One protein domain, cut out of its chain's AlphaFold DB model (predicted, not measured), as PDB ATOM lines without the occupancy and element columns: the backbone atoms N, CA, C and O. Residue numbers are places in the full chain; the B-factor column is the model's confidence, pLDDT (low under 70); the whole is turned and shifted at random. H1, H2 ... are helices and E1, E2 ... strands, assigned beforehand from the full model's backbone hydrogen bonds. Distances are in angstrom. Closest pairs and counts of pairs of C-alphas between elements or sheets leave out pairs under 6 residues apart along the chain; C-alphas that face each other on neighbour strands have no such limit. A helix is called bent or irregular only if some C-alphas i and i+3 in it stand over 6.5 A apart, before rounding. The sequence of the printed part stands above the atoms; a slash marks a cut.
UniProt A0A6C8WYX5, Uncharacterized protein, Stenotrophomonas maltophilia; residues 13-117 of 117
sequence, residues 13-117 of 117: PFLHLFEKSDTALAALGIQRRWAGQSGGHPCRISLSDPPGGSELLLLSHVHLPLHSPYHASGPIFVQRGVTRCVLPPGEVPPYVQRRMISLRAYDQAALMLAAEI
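Overview. This is residues 13 to 117 of the 117 residues of an uncharacterized protein of Stenotrophomonas maltophilia (UniProt A0A6C8WYX5). A long, bent hairpin of two strands, E2 and E3, runs through the middle, with E1 and the short helices H1 and H2 near one end and a small separate hairpin, E4 and E5, at the other. Two long stretches with no named element, residues 35 to 54 and 80 to 93, lie to one side with H3. The 105 printed residues hold named elements in the order H1 H2 E1 E2 E3 H3 E4 E5; both sheets, E1 - E2 - E3 and E4 - E5, are antiparallel. The class is mixed, helices and strands, with under half of the residues in named elements. The whole is only just compact, close to loose: radius of gyration of the C-alphas 15.3 A, spans 40 by 30 by 22 A.

Arrangement. E1, residues 31 to 34, E2, 55 to 64, and E3, 72 to 79, form a meander, each strand the antiparallel neighbour of the one before; N 33 and O 56 are 2.9 A apart, N 61 and O 74 2.9 A. E2 bends by 55 degrees at residue 60, E3 by 52 degrees at residue 75. H1, residues 13 to 18, is on this sheet at a height of 9.1 A, only just over E2, with 3 of its C-alphas falling on it; the closest C-alphas, of Phe 18 and Leu 57, are 7.6 A apart. H1 is irregular, C-alphas 13 and 16 being 7.2 A apart, with 0 of 2 O i to N i+4 pairs within hydrogen-bond range but 2 of 3 O i to N i+3 pairs. H2, residues 22 to 26, only grazes the sheet and has its O i to N i+4 pair within range; H3, residues 94 to 97, is too short for one and not on the sheet. E4, residues 103 to 106, and E5, 112 to 116, form a hairpin, with N 105 and O 114 2.9 A apart; both are apart from E2 and E3.

Along the chain. H1 begins at C-alpha 13 (81.417, -84.226, -29.976). E2 spans 26.2 A, E3 22.0 A. E5 ends at C-alpha 116 (75.327, -56.173, -38.306).

Size, cuts and confidence. The C-alphas farthest apart, of Ser 21 and Leu 113, are 41.5 A apart. The printed part has no cut; the links E1 to E2 and E3 to H3 are long. Residues 38 to 39 have pLDDT under 70.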
ATOM      1  N   PRO A  13      81.680 -84.488 -31.392       97.25
ATOM      2  CA  PRO A  13      81.417 -84.226 -29.976       97.25
ATOM      3  C   PRO A  13      79.961 -84.468 -29.558       97.25
ATOM      4  O   PRO A  13      79.702 -84.745 -28.391       97.25
ATOM      5  N   PHE A  14      79.007 -84.400 -30.492       98.06
ATOM      6  CA  PHE A  14      77.579 -84.504 -30.188       98.06
ATOM      7  C   PHE A  14      77.023 -85.926 -30.305       98.06
ATOM      8  O   PHE A  14      75.941 -86.188 -29.790       98.06
ATOM      9  N   LEU A  15      77.744 -86.852 -30.948       97.88
ATOM     10  CA  LEU A  15      77.245 -88.201 -31.251       97.88
ATOM     11  C   LEU A  15      76.748 -88.933 -29.999       97.88
ATOM     12  O   LEU A  15      75.619 -89.410 -29.959       97.88
ATOM     13  N   HIS A  16      77.563 -88.938 -28.945       98.06
ATOM     14  CA  HIS A  16      77.251 -89.620 -27.688       98.06
ATOM     15  C   HIS A  16      76.049 -89.019 -26.934       98.06
ATOM     16  O   HIS A  16      75.494 -89.667 -26.049       98.06
ATOM     17  N   LEU A  17      75.654 -87.777 -27.242       98.50
ATOM     18  CA  LEU A  17      74.511 -87.128 -26.601       98.50
ATOM     19  C   LEU A  17      73.192 -87.699 -27.119       98.50
ATOM     20  O   LEU A  17      72.240 -87.812 -26.353       98.50
ATOM     21  N   PHE A  18      73.131 -88.111 -28.388       98.31
ATOM     22  CA  PHE A  18      71.906 -88.672 -28.959       98.31
ATOM     23  C   PHE A  18      71.489 -89.989 -28.297       98.31
ATOM     24  O   PHE A  18      70.291 -90.259 -28.236       98.31
ATOM     25  N   GLU A  19      72.440 -90.727 -27.722       98.06
ATOM     26  CA  GLU A  19      72.215 -91.993 -27.011       98.06
ATOM     27  C   GLU A  19      71.750 -91.813 -25.550       98.06
ATOM     28  O   GLU A  19      71.430 -92.786 -24.870       98.06
ATOM     29  N   LYS A  20      71.715 -90.579 -25.026       98.50
ATOM     30  CA  LYS A  20      71.282 -90.301 -23.646       98.50
ATOM     31  C   LYS A  20      69.757 -90.276 -23.522       98.50
ATOM     32  O   LYS A  20      69.064 -89.828 -24.427       98.50
ATOM     33  N   SER A  21      69.223 -90.665 -22.366       98.56
ATOM     34  CA  SER A  21      67.809 -90.419 -22.054       98.56
ATOM     35  C   SER A  21      67.511 -88.918 -21.961       98.56
ATOM     36  O   SER A  21      68.403 -88.111 -21.689       98.56
ATOM     37  N   ASP A  22      66.244 -88.540 -22.101       98.50
ATOM     38  CA  ASP A  22      65.825 -87.140 -21.961       98.50
ATOM     39  C   ASP A  22      66.121 -86.578 -20.563       98.50
ATOM     40  O   ASP A  22      66.509 -85.421 -20.432       98.50
ATOM     41  N   THR A  23      66.040 -87.407 -19.517       98.56
ATOM     42  CA  THR A  23      66.430 -87.025 -18.149       98.56
ATOM     43  C   THR A  23      67.923 -86.715 -18.036       98.56
ATOM     44  O   THR A  23      68.303 -85.720 -17.418       98.56
ATOM     45  N   ALA A  24      68.781 -87.522 -18.666       98.56
ATOM     46  CA  ALA A  24      70.222 -87.297 -18.682       98.56
ATOM     47  C   ALA A  24      70.610 -86.088 -19.547       98.56
ATOM     48  O   ALA A  24      71.559 -85.382 -19.216       98.56
ATOM     49  N   LEU A  25      69.878 -85.823 -20.633       98.75
ATOM     50  CA  LEU A  25      70.041 -84.605 -21.430       98.75
ATOM     51  C   LEU A  25      69.633 -83.357 -20.645       98.75
ATOM     52  O   LEU A  25      70.392 -82.388 -20.606       98.75
ATOM     53  N   ALA A  26      68.488 -83.396 -19.963       98.38
ATOM     54  CA  ALA A  26      68.007 -82.283 -19.153       98.38
ATOM     55  C   ALA A  26      68.982 -81.934 -18.016       98.38
ATOM     56  O   ALA A  26      69.221 -80.756 -17.763       98.38
ATOM     57  N   ALA A  27      69.620 -82.937 -17.397       98.44
ATOM     58  CA  ALA A  27      70.672 -82.731 -16.396       98.44
ATOM     59  C   ALA A  27      71.905 -81.981 -16.944       98.44
ATOM     60  O   ALA A  27      72.649 -81.375 -16.178       98.44
ATOM     61  N   LEU A  28      72.110 -81.995 -18.265       98.00
ATOM     62  CA  LEU A  28      73.156 -81.249 -18.974       98.00
ATOM     63  C   LEU A  28      72.645 -79.917 -19.558       98.00
ATOM     64  O   LEU A  28      73.373 -79.248 -20.288       98.00
ATOM     65  N   GLY A  29      71.389 -79.540 -19.294       98.19
ATOM     66  CA  GLY A  29      70.748 -78.366 -19.895       98.19
ATOM     67  C   GLY A  29      70.415 -78.529 -21.384       98.19
ATOM     68  O   GLY A  29      70.247 -77.534 -22.087       98.19
ATOM     69  N   ILE A  30      70.338 -79.766 -21.880       98.62
ATOM     70  CA  ILE A  30      70.077 -80.089 -23.286       98.62
ATOM     71  C   ILE A  30      68.619 -80.518 -23.450       98.62
ATOM     72  O   ILE A  30      68.094 -81.285 -22.646       98.62
ATOM     73  N   GLN A  31      67.972 -80.067 -24.526       98.44
ATOM     74  CA  GLN A  31      66.623 -80.505 -24.883       98.44
ATOM     75  C   GLN A  31      66.643 -81.329 -26.167       98.44
ATOM     76  O   GLN A  31      67.109 -80.854 -27.207       98.44
ATOM     77  N   ARG A  32      66.066 -82.533 -26.118       98.19
ATOM     78  CA  ARG A  32      65.723 -83.288 -27.326       98.19
ATOM     79  C   ARG A  32      64.516 -82.648 -27.996       98.19
ATOM     80  O   ARG A  32      63.537 -82.295 -27.338       98.19
ATOM     81  N   ARG A  33      64.601 -82.441 -29.306       96.81
ATOM     82  CA  ARG A  33      63.566 -81.789 -30.113       96.81
ATOM     83  C   ARG A  33      63.379 -82.544 -31.418       96.81
ATOM     84  O   ARG A  33      64.258 -83.275 -31.860       96.81
ATOM     85  N   TRP A  34      62.237 -82.314 -32.048       95.12
ATOM     86  CA  TRP A  34      61.889 -82.891 -33.338       95.12
ATOM     87  C   TRP A  34      61.566 -81.761 -34.305       95.12
ATOM     88  O   TRP A  34      60.847 -80.823 -33.952       95.12
ATOM     89  N   ALA A  35      62.129 -81.822 -35.507       93.81
ATOM     90  CA  ALA A  35      61.889 -80.814 -36.527       93.81
ATOM     91  C   ALA A  35      60.410 -80.826 -36.954       93.81
ATOM     92  O   ALA A  35      59.880 -81.855 -37.373       93.81
ATOM     93  N   GLY A  36      59.745 -79.673 -36.853       87.06
ATOM     94  CA  GLY A  36      58.398 -79.480 -37.392       87.06
ATOM     95  C   GLY A  36      58.400 -79.357 -38.919       87.06
ATOM     96  O   GLY A  36      59.444 -79.153 -39.534       87.06
ATOM     97  N   GLN A  37      57.218 -79.428 -39.538       78.06
ATOM     98  CA  GLN A  37      57.092 -79.327 -41.001       78.06
ATOM     99  C   GLN A  37      57.464 -77.941 -41.555       78.06
ATOM    100  O   GLN A  37      57.885 -77.826 -42.700       78.06
ATOM    101  N   SER A  38      57.365 -76.897 -40.731       67.81
ATOM    102  CA  SER A  38      57.620 -75.503 -41.122       67.81
ATOM    103  C   SER A  38      59.098 -75.086 -41.029       67.81
ATOM    104  O   SER A  38      59.415 -73.907 -41.180       67.81
ATOM    105  N   GLY A  39      60.015 -76.015 -40.732       66.88
ATOM    106  CA  GLY A  39      61.427 -75.708 -40.498       66.88
ATOM    107  C   GLY A  39      61.665 -75.041 -39.138       66.88
ATOM    108  O   GLY A  39      61.177 -75.508 -38.109       66.88
ATOM    109  N   GLY A  40      62.472 -73.977 -39.099       77.00
ATOM    110  CA  GLY A  40      62.683 -73.168 -37.885       77.00
ATOM    111  C   GLY A  40      63.941 -73.495 -37.070       77.00
ATOM    112  O   GLY A  40      64.420 -72.622 -36.352       77.00
ATOM    113  N   HIS A  41      64.553 -74.662 -37.276       90.44
ATOM    114  CA  HIS A  41      65.617 -75.199 -36.416       90.44
ATOM    115  C   HIS A  41      66.908 -75.488 -37.210       90.44
ATOM    116  O   HIS A  41      67.281 -76.652 -37.349       90.44
ATOM    117  N   PRO A  42      67.576 -74.471 -37.791       94.12
ATOM    118  CA  PRO A  42      68.685 -74.694 -38.714       94.12
ATOM    119  C   PRO A  42      69.834 -75.425 -38.016       94.12
ATOM    120  O   PRO A  42      70.354 -74.958 -36.997       94.12
ATOM    121  N   CYS A  43      70.241 -76.561 -38.576       96.38
ATOM    122  CA  CYS A  43      71.311 -77.366 -38.017       96.38
ATOM    123  C   CYS A  43      72.662 -76.678 -38.234       96.38
ATOM    124  O   CYS A  43      73.021 -76.313 -39.356       96.38
ATOM    125  N   ARG A  44      73.451 -76.537 -37.166       97.25
ATOM    126  CA  ARG A  44      74.790 -75.931 -37.237       97.25
ATOM    127  C   ARG A  44      75.884 -76.877 -37.738       97.25
ATOM    128  O   ARG A  44      76.997 -76.423 -37.956       97.25
ATOM    129  N   ILE A  45      75.578 -78.158 -37.948       98.06
ATOM    130  CA  ILE A  45      76.508 -79.152 -38.510       98.06
ATOM    131  C   ILE A  45      76.371 -79.225 -40.035       98.06
ATOM    132  O   ILE A  45      77.362 -79.086 -40.751       98.06
ATOM    133  N   SER A  46      75.149 -79.440 -40.534       96.94
ATOM    134  CA  SER A  46      74.883 -79.605 -41.969       96.94
ATOM    135  C   SER A  46      74.717 -78.282 -42.712       96.94
ATOM    136  O   SER A  46      74.753 -78.267 -43.938       96.94
ATOM    137  N   LEU A  47      74.518 -77.180 -41.981       95.94
ATOM    138  CA  LEU A  47      74.151 -75.883 -42.542       95.94
ATOM    139  C   LEU A  47      72.870 -75.952 -43.399       95.94
ATOM    140  O   LEU A  47      72.737 -75.260 -44.406       95.94
ATOM    141  N   SER A  48      71.875 -76.718 -42.952       93.94
ATOM    142  CA  SER A  48      70.561 -76.818 -43.596       93.94
ATOM    143  C   SER A  48      69.420 -76.742 -42.580       93.94
ATOM    144  O   SER A  48      69.621 -76.942 -41.379       93.94
ATOM    145  N   ASP A  49      68.203 -76.463 -43.054       92.94
ATOM    146  CA  ASP A  49      67.002 -76.744 -42.264       92.94
ATOM    147  C   ASP A  49      66.778 -78.274 -42.247       92.94
ATOM    148  O   ASP A  49      66.773 -78.892 -43.316       92.94
ATOM    149  N   PRO A  50      66.627 -78.906 -41.070       93.50
ATOM    150  CA  PRO A  50      66.344 -80.335 -40.974       93.50
ATOM    151  C   PRO A  50      64.976 -80.694 -41.581       93.50
ATOM    152  O   PRO A  50      64.013 -79.951 -41.361       93.50
ATOM    153  N   PRO A  51      64.846 -81.839 -42.278       92.25
ATOM    154  CA  PRO A  51      63.551 -82.369 -42.704       92.25
ATOM    155  C   PRO A  51      62.592 -82.578 -41.526       92.25
ATOM    156  O   PRO A  51      63.033 -82.896 -40.417       92.25
ATOM    157  N   GLY A  52      61.283 -82.473 -41.763       94.56
ATOM    158  CA  GLY A  52      60.267 -82.761 -40.746       94.56
ATOM    159  C   GLY A  52      60.437 -84.163 -40.146       94.56
ATOM    160  O   GLY A  52      60.717 -85.120 -40.864       94.56
ATOM    161  N   GLY A  53      60.306 -84.275 -38.824       94.50
ATOM    162  CA  GLY A  53      60.544 -85.520 -38.087       94.50
ATOM    163  C   GLY A  53      62.017 -85.825 -37.796       94.50
ATOM    164  O   GLY A  53      62.302 -86.821 -37.138       94.50
ATOM    165  N   SER A  54      62.962 -84.981 -38.223       96.25
ATOM    166  CA  SER A  54      64.370 -85.147 -37.843       96.25
ATOM    167  C   SER A  54      64.569 -84.948 -36.342       96.25
ATOM    168  O   SER A  54      64.049 -83.995 -35.758       96.25
ATOM    169  N   GLU A  55      65.380 -85.814 -35.742       97.56
ATOM    170  CA  GLU A  55      65.781 -85.720 -34.342       97.56
ATOM    171  C   GLU A  55      66.886 -84.675 -34.152       97.56
ATOM    172  O   GLU A  55      67.922 -84.708 -34.829       97.56
ATOM    173  N   LEU A  56      66.670 -83.755 -33.212       98.00
ATOM    174  CA  LEU A  56      67.544 -82.625 -32.920       98.00
ATOM    175  C   LEU A  56      67.910 -82.573 -31.434       98.00
ATOM    176  O   LEU A  56      67.113 -82.942 -30.569       98.00
ATOM    177  N   LEU A  57      69.073 -81.998 -31.137       98.44
ATOM    178  CA  LEU A  57      69.404 -81.500 -29.804       98.44
ATOM    179  C   LEU A  57      69.522 -79.978 -29.839       98.44
ATOM    180  O   LEU A  57      70.211 -79.424 -30.700       98.44
ATOM    181  N   LEU A  58      68.859 -79.324 -28.888       98.44
ATOM    182  CA  LEU A  58      69.053 -77.919 -28.544       98.44
ATOM    183  C   LEU A  58      69.985 -77.842 -27.338       98.44
ATOM    184  O   LEU A  58      69.641 -78.342 -26.265       98.44
ATOM    185  N   LEU A  59      71.153 -77.231 -27.515       98.44
ATOM    186  CA  LEU A  59      72.190 -77.148 -26.484       98.44
ATOM    187  C   LEU A  59      72.946 -75.819 -26.540       98.44
ATOM    188  O   LEU A  59      72.937 -75.140 -27.568       98.44
ATOM    189  N   SER A  60      73.618 -75.467 -25.445       98.19
ATOM    190  CA  SER A  60      74.544 -74.331 -25.406       98.19
ATOM    191  C   SER A  60      75.893 -74.712 -26.019       98.19
ATOM    192  O   SER A  60      76.468 -75.743 -25.671       98.19
ATOM    193  N   HIS A  61      76.408 -73.882 -26.926       97.69
ATOM    194  CA  HIS A  61      77.704 -74.067 -27.572       97.69
ATOM    195  C   HIS A  61      78.577 -72.823 -27.410       97.69
ATOM    196  O   HIS A  61      78.165 -71.708 -27.748       97.69
ATOM    197  N   VAL A  62      79.799 -73.023 -26.909       97.12
ATOM    198  CA  VAL A  62      80.831 -71.985 -26.808       97.12
ATOM    199  C   VAL A  62      81.438 -71.776 -28.192       97.12
ATOM    200  O   VAL A  62      82.212 -72.605 -28.663       97.12
ATOM    201  N   HIS A  63      81.064 -70.683 -28.853       94.56
ATOM    202  CA  HIS A  63      81.516 -70.367 -30.212       94.56
ATOM    203  C   HIS A  63      82.719 -69.417 -30.226       94.56
ATOM    204  O   HIS A  63      83.401 -69.327 -31.243       94.56
ATOM    205  N   LEU A  64      83.005 -68.744 -29.106       96.06
ATOM    206  CA  LEU A  64      84.194 -67.911 -28.940       96.06
ATOM    207  C   LEU A  64      84.887 -68.246 -27.605       96.06
ATOM    208  O   LEU A  64      84.632 -67.577 -26.609       96.06
ATOM    209  N   PRO A  65      85.725 -69.302 -27.555       95.62
ATOM    210  CA  PRO A  65      86.314 -69.818 -26.313       95.62
ATOM    211  C   PRO A  65      87.596 -69.087 -25.871       95.62
ATOM    212  O   PRO A  65      88.215 -69.484 -24.887       95.62
ATOM    213  N   LEU A  66      88.048 -68.064 -26.607       95.88
ATOM    214  CA  LEU A  66      89.285 -67.348 -26.288       95.88
ATOM    215  C   LEU A  66      89.136 -66.530 -24.999       95.88
ATOM    216  O   LEU A  66      88.056 -66.028 -24.692       95.88
ATOM    217  N   HIS A  67      90.247 -66.348 -24.280       95.81
ATOM    218  CA  HIS A  67      90.323 -65.481 -23.103       95.81
ATOM    219  C   HIS A  67      90.259 -64.001 -23.523       95.81
ATOM    220  O   HIS A  67      91.274 -63.318 -23.648       95.81
ATOM    221  N   SER A  68      89.041 -63.540 -23.792       95.56
ATOM    222  CA  SER A  68      88.694 -62.208 -24.289       95.56
ATOM    223  C   SER A  68      87.411 -61.725 -23.599       95.56
ATOM    224  O   SER A  68      86.572 -62.559 -23.244       95.56
ATOM    225  N   PRO A  69      87.188 -60.400 -23.458       96.50
ATOM    226  CA  PRO A  69      85.899 -59.850 -23.029       96.50
ATOM    227  C   PRO A  69      84.707 -60.304 -23.886       96.50
ATOM    228  O   PRO A  69      83.566 -60.217 -23.441       96.50
ATOM    229  N   TYR A  70      84.959 -60.791 -25.105       96.12
ATOM    230  CA  TYR A  70      83.937 -61.331 -25.999       96.12
ATOM    231  C   TYR A  70      83.703 -62.840 -25.851       96.12
ATOM    232  O   TYR A  70      82.930 -63.383 -26.638       96.12
ATOM    233  N   HIS A  71      84.323 -63.530 -24.882       96.88
ATOM    234  CA  HIS A  71      84.063 -64.954 -24.641       96.88
ATOM    235  C   HIS A  71      82.551 -65.231 -24.583       96.88
ATOM    236  O   HIS A  71      81.843 -64.687 -23.733       96.88
ATOM    237  N   ALA A  72      82.053 -66.086 -25.482       96.19
ATOM    238  CA  ALA A  72      80.618 -66.210 -25.715       96.19
ATOM    239  C   ALA A  72      80.160 -67.641 -26.013       96.19
ATOM    240  O   ALA A  72      80.819 -68.437 -26.692       96.19
ATOM    241  N   SER A  73      78.947 -67.929 -25.545       97.19
ATOM    242  CA  SER A  73      78.190 -69.142 -25.840       97.19
ATOM    243  C   SER A  73      76.768 -68.795 -26.256       97.19
ATOM    244  O   SER A  73      76.234 -67.768 -25.844       97.19
ATOM    245  N   GLY A  74      76.135 -69.660 -27.042       96.31
ATOM    246  CA  GLY A  74      74.748 -69.474 -27.452       96.31
ATOM    247  C   GLY A  74      74.053 -70.792 -27.786       96.31
ATOM    248  O   GLY A  74      74.725 -71.809 -27.980       96.31
ATOM    249  N   PRO A  75      72.712 -70.789 -27.847       97.06
ATOM    250  CA  PRO A  75      71.949 -71.976 -28.190       97.06
ATOM    251  C   PRO A  75      72.140 -72.346 -29.666       97.06
ATOM    252  O   PRO A  75      72.072 -71.492 -30.553       97.06
ATOM    253  N   ILE A  76      72.323 -73.636 -29.936       97.56
ATOM    254  CA  ILE A  76      72.380 -74.193 -31.290       97.56
ATOM    255  C   ILE A  76      71.485 -75.422 -31.419       97.56
ATOM    256  O   ILE A  76      71.252 -76.135 -30.444       97.56
ATOM    257  N   PHE A  77      71.046 -75.698 -32.649       97.81
ATOM    258  CA  PHE A  77      70.473 -76.986 -33.024       97.81
ATOM    259  C   PHE A  77      71.516 -77.848 -33.737       97.81
ATOM    260  O   PHE A  77      72.182 -77.390 -34.674       97.81
ATOM    261  N   VAL A  78      71.616 -79.111 -33.328       98.19
ATOM    262  CA  VAL A  78      72.379 -80.160 -34.021       98.19
ATOM    263  C   VAL A  78      71.449 -81.316 -34.374       98.19
ATOM    264  O   VAL A  78      70.573 -81.657 -33.587       98.19
ATOM    265  N   GLN A  79      71.603 -81.889 -35.568       97.94
ATOM    266  CA  GLN A  79      70.739 -82.955 -36.084       97.94
ATOM    267  C   GLN A  79      71.431 -84.311 -35.935       97.94
ATOM    268  O   GLN A  79      72.651 -84.406 -36.089       97.94
ATOM    269  N   ARG A  80      70.667 -85.371 -35.650       98.00
ATOM    270  CA  ARG A  80      71.213 -86.733 -35.619       98.00
ATOM    271  C   ARG A  80      71.619 -87.195 -37.018       98.00
ATOM    272  O   ARG A  80      70.906 -86.963 -37.989       98.00
ATOM    273  N   GLY A  81      72.749 -87.892 -37.107       97.00
ATOM    274  CA  GLY A  81      73.167 -88.593 -38.325       97.00
ATOM    275  C   GLY A  81      73.722 -87.709 -39.447       97.00
ATOM    276  O   GLY A  81      74.075 -88.240 -40.494       97.00
ATOM    277  N   VAL A  82      73.839 -86.391 -39.249       97.75
ATOM    278  CA  VAL A  82      74.503 -85.506 -40.217       97.75
ATOM    279  C   VAL A  82      75.990 -85.357 -39.905       97.75
ATOM    280  O   VAL A  82      76.411 -85.365 -38.747       97.75
ATOM    281  N   THR A  83      76.789 -85.183 -40.953       97.75
ATOM    282  CA  THR A  83      78.225 -84.912 -40.861       97.75
ATOM    283  C   THR A  83      78.512 -83.443 -41.155       97.75
ATOM    284  O   THR A  83      77.683 -82.720 -41.711       97.75
ATOM    285  N   ARG A  84      79.695 -82.981 -40.735       97.69
ATOM    286  CA  ARG A  84      80.117 -81.588 -40.914       97.69
ATOM    287  C   ARG A  84      80.099 -81.214 -42.398       97.69
ATOM    288  O   ARG A  84      80.822 -81.813 -43.189       97.69
ATOM    289  N   CYS A  85      79.335 -80.179 -42.731       97.19
ATOM    290  CA  CYS A  85      79.288 -79.584 -44.062       97.19
ATOM    291  C   CYS A  85      80.300 -78.435 -44.184       97.19
ATOM    292  O   CYS A  85      80.498 -77.673 -43.235       97.19
ATOM    293  N   VAL A  86      80.928 -78.289 -45.349       96.81
ATOM    294  CA  VAL A  86      81.675 -77.086 -45.742       96.81
ATOM    295  C   VAL A  86      81.147 -76.674 -47.105       96.81
ATOM    296  O   VAL A  86      81.178 -77.476 -48.036       96.81
ATOM    297  N   LEU A  87      80.623 -75.455 -47.201       95.56
ATOM    298  CA  LEU A  87      80.068 -74.943 -48.447       95.56
ATOM    299  C   LEU A  87      81.175 -74.512 -49.419       95.56
ATOM    300  O   LEU A  87      82.277 -74.165 -48.974       95.56
ATOM    301  N   PRO A  88      80.886 -74.490 -50.733       95.06
ATOM    302  CA  PRO A  88      81.768 -73.876 -51.714       95.06
ATOM    303  C   PRO A  88      82.112 -72.417 -51.359       95.06
ATOM    304  O   PRO A  88      81.340 -71.739 -50.670       95.06
ATOM    305  N   PRO A  89      83.269 -71.904 -51.816       95.75
ATOM    306  CA  PRO A  89      83.656 -70.525 -51.553       95.75
ATOM    307  C   PRO A  89      82.595 -69.527 -52.029       95.75
ATOM    308  O   PRO A  89      82.118 -69.617 -53.157       95.75
ATOM    309  N   GLY A  90      82.260 -68.554 -51.184       93.94
ATOM    310  CA  GLY A  90      81.273 -67.522 -51.511       93.94
ATOM    311  C   GLY A  90      79.807 -67.925 -51.322       93.94
ATOM    312  O   GLY A  90      78.926 -67.090 -51.525       93.94
ATOM    313  N   GLU A  91      79.518 -69.167 -50.922       94.00
ATOM    314  CA  GLU A  91      78.142 -69.620 -50.727       94.00
ATOM    315  C   GLU A  91      77.629 -69.401 -49.300       94.00
ATOM    316  O   GLU A  91      78.313 -69.649 -48.303       94.00
ATOM    317  N   VAL A  92      76.368 -68.969 -49.213       92.94
ATOM    318  CA  VAL A  92      75.642 -68.738 -47.960       92.94
ATOM    319  C   VAL A  92      74.480 -69.728 -47.845       92.94
ATOM    320  O   VAL A  92      73.684 -69.810 -48.784       92.94
ATOM    321  N   PRO A  93      74.300 -70.426 -46.701       92.25
ATOM    322  CA  PRO A  93      73.199 -71.362 -46.517       92.25
ATOM    323  C   PRO A  93      71.831 -70.710 -46.766       92.25
ATOM    324  O   PRO A  93      71.579 -69.615 -46.253       92.25
ATOM    325  N   PRO A  94      70.882 -71.394 -47.432       88.88
ATOM    326  CA  PRO A  94      69.572 -70.819 -47.738       88.88
ATOM    327  C   PRO A  94      68.782 -70.322 -46.518       88.88
ATOM    328  O   PRO A  94      67.942 -69.438 -46.652       88.88
ATOM    329  N   TYR A  95      68.984 -70.887 -45.320       87.50
ATOM    330  CA  TYR A  95      68.286 -70.416 -44.114       87.50
ATOM    331  C   TYR A  95      68.797 -69.059 -43.613       87.50
ATOM    332  O   TYR A  95      68.055 -68.371 -42.917       87.50
ATOM    333  N   VAL A  96      70.045 -68.683 -43.924       89.88
ATOM    334  CA  VAL A  96      70.627 -67.386 -43.538       89.88
ATOM    335  C   VAL A  96      69.971 -66.282 -44.362       89.88
ATOM    336  O   VAL A  96      69.587 -65.265 -43.811       89.88
ATOM    337  N   GLN A  97      69.747 -66.523 -45.656       86.69
ATOM    338  CA  GLN A  97      69.129 -65.550 -46.565       86.69
ATOM    339  C   GLN A  97      67.651 -65.265 -46.251       86.69
ATOM    340  O   GLN A  97      67.116 -64.234 -46.638       86.69
ATOM    341  N   ARG A  98      66.968 -66.196 -45.575       87.44
ATOM    342  CA  ARG A  98      65.519 -66.134 -45.308       87.44
ATOM    343  C   ARG A  98      65.172 -65.582 -43.923       87.44
ATOM    344  O   ARG A  98      63.999 -65.564 -43.558       87.44
ATOM    345  N   ARG A  99      66.167 -65.213 -43.113       87.25
ATOM    346  CA  ARG A  99      65.982 -64.816 -41.711       87.25
ATOM    347  C   ARG A  99      66.820 -63.579 -41.414       87.25
ATOM    348  O   ARG A  99      67.874 -63.401 -42.007       87.25
ATOM    349  N   MET A 100      66.378 -62.764 -40.461       90.69
ATOM    350  CA  MET A 100      67.227 -61.721 -39.882       90.69
ATOM    351  C   MET A 100      68.358 -62.393 -39.096       90.69
ATOM    352  O   MET A 100      68.100 -63.305 -38.300       90.69
ATOM    353  N   ILE A 101      69.602 -61.988 -39.347       90.69
ATOM    354  CA  ILE A 101      70.792 -62.641 -38.800       90.69
ATOM    355  C   ILE A 101      71.695 -61.586 -38.193       90.69
ATOM    356  O   ILE A 101      72.193 -60.698 -38.868       90.69
ATOM    357  N   SER A 102      71.997 -61.768 -36.912       93.44
ATOM    358  CA  SER A 102      73.028 -60.980 -36.264       93.44
ATOM    359  C   SER A 102      74.412 -61.515 -36.638       93.44
ATOM    360  O   SER A 102      74.776 -62.624 -36.237       93.44
ATOM    361  N   LEU A 103      75.179 -60.741 -37.405       93.06
ATOM    362  CA  LEU A 103      76.542 -61.084 -37.812       93.06
ATOM    363  C   LEU A 103      77.555 -60.405 -36.888       93.06
ATOM    364  O   LEU A 103      77.417 -59.224 -36.566       93.06
ATOM    365  N   ARG A 104      78.583 -61.142 -36.462       95.69
ATOM    366  CA  ARG A 104      79.686 -60.635 -35.636       95.69
ATOM    367  C   ARG A 104      81.011 -61.096 -36.231       95.69
ATOM    368  O   ARG A 104      81.192 -62.291 -36.454       95.69
ATOM    369  N   ALA A 105      81.911 -60.152 -36.487       95.69
ATOM    370  CA  ALA A 105      83.250 -60.418 -36.998       95.69
ATOM    371  C   ALA A 105      84.283 -60.116 -35.911       95.69
ATOM    372  O   ALA A 105      84.217 -59.064 -35.275       95.69
ATOM    373  N   TYR A 106      85.234 -61.026 -35.724       96.50
ATOM    374  CA  TYR A 106      86.279 -60.930 -34.709       96.50
ATOM    375  C   TYR A 106      87.658 -61.050 -35.353       96.50
ATOM    376  O   TYR A 106      87.814 -61.742 -36.361       96.50
ATOM    377  N   ASP A 107      88.648 -60.389 -34.765       95.81
ATOM    378  CA  ASP A 107      90.055 -60.570 -35.119       95.81
ATOM    379  C   ASP A 107      90.684 -61.791 -34.413       95.81
ATOM    380  O   ASP A 107      90.028 -62.546 -33.691       95.81
ATOM    381  N   GLN A 108      91.990 -61.989 -34.611       95.25
ATOM    382  CA  GLN A 108      92.749 -63.078 -33.987       95.25
ATOM    383  C   GLN A 108      92.848 -62.956 -32.453       95.25
ATOM    384  O   GLN A 108      93.040 -63.968 -31.777       95.25
ATOM    385  N   ALA A 109      92.694 -61.751 -31.896       95.06
ATOM    386  CA  ALA A 109      92.647 -61.503 -30.453       95.06
ATOM    387  C   ALA A 109      91.224 -61.651 -29.878       95.06
ATOM    388  O   ALA A 109      90.997 -61.365 -28.701       95.06
ATOM    389  N   ALA A 110      90.268 -62.118 -30.692       95.88
ATOM    390  CA  ALA A 110      88.856 -62.218 -30.351       95.88
ATOM    391  C   ALA A 110      88.237 -60.871 -29.945       95.88
ATOM    392  O   ALA A 110      87.329 -60.844 -29.112       95.88
ATOM    393  N   LEU A 111      88.708 -59.762 -30.521       96.81
ATOM    394  CA  LEU A 111      88.071 -58.452 -30.418       96.81
ATOM    395  C   LEU A 111      87.154 -58.226 -31.620       96.81
ATOM    396  O   LEU A 111      87.479 -58.593 -32.750       96.81
ATOM    397  N   MET A 112      85.971 -57.666 -31.372       96.69
ATOM    398  CA  MET A 112      84.970 -57.456 -32.415       96.69
ATOM    399  C   MET A 112      85.397 -56.324 -33.354       96.69
ATOM    400  O   MET A 112      85.596 -55.194 -32.916       96.69
ATOM    401  N   LEU A 113      85.489 -56.627 -34.648       97.38
ATOM    402  CA  LEU A 113      85.809 -55.665 -35.706       97.38
ATOM    403  C   LEU A 113      84.556 -55.050 -36.337       97.38
ATOM    404  O   LEU A 113      84.569 -53.891 -36.738       97.38
ATOM    405  N   ALA A 114      83.486 -55.840 -36.462       97.38
ATOM    406  CA  ALA A 114      82.250 -55.421 -37.112       97.38
ATOM    407  C   ALA A 114      81.037 -56.191 -36.574       97.38
ATOM    408  O   ALA A 114      81.151 -57.329 -36.103       97.38
ATOM    409  N   ALA A 115      79.867 -55.561 -36.683       96.00
ATOM    410  CA  ALA A 115      78.590 -56.107 -36.254       96.00
ATOM    411  C   ALA A 115      77.447 -55.597 -37.142       96.00
ATOM    412  O   ALA A 115      77.388 -54.408 -37.438       96.00
ATOM    413  N   GLU A 116      76.523 -56.488 -37.507       94.75
ATOM    414  CA  GLU A 116      75.327 -56.173 -38.306       94.75
ATOM    415  C   GLU A 116      74.111 -56.994 -37.820       94.75
ATOM    416  O   GLU A 116      74.281 -57.954 -37.049       94.75
ATOM    417  N   ILE A 117      72.891 -56.580 -38.186       90.31
ATOM    418  CA  ILE A 117      71.604 -57.241 -37.881       90.31
ATOM    419  C   ILE A 117      70.741 -57.262 -39.141       90.31
ATOM    420  O   ILE A 117      70.700 -56.206 -39.807       90.31
TER     421      ILE A 117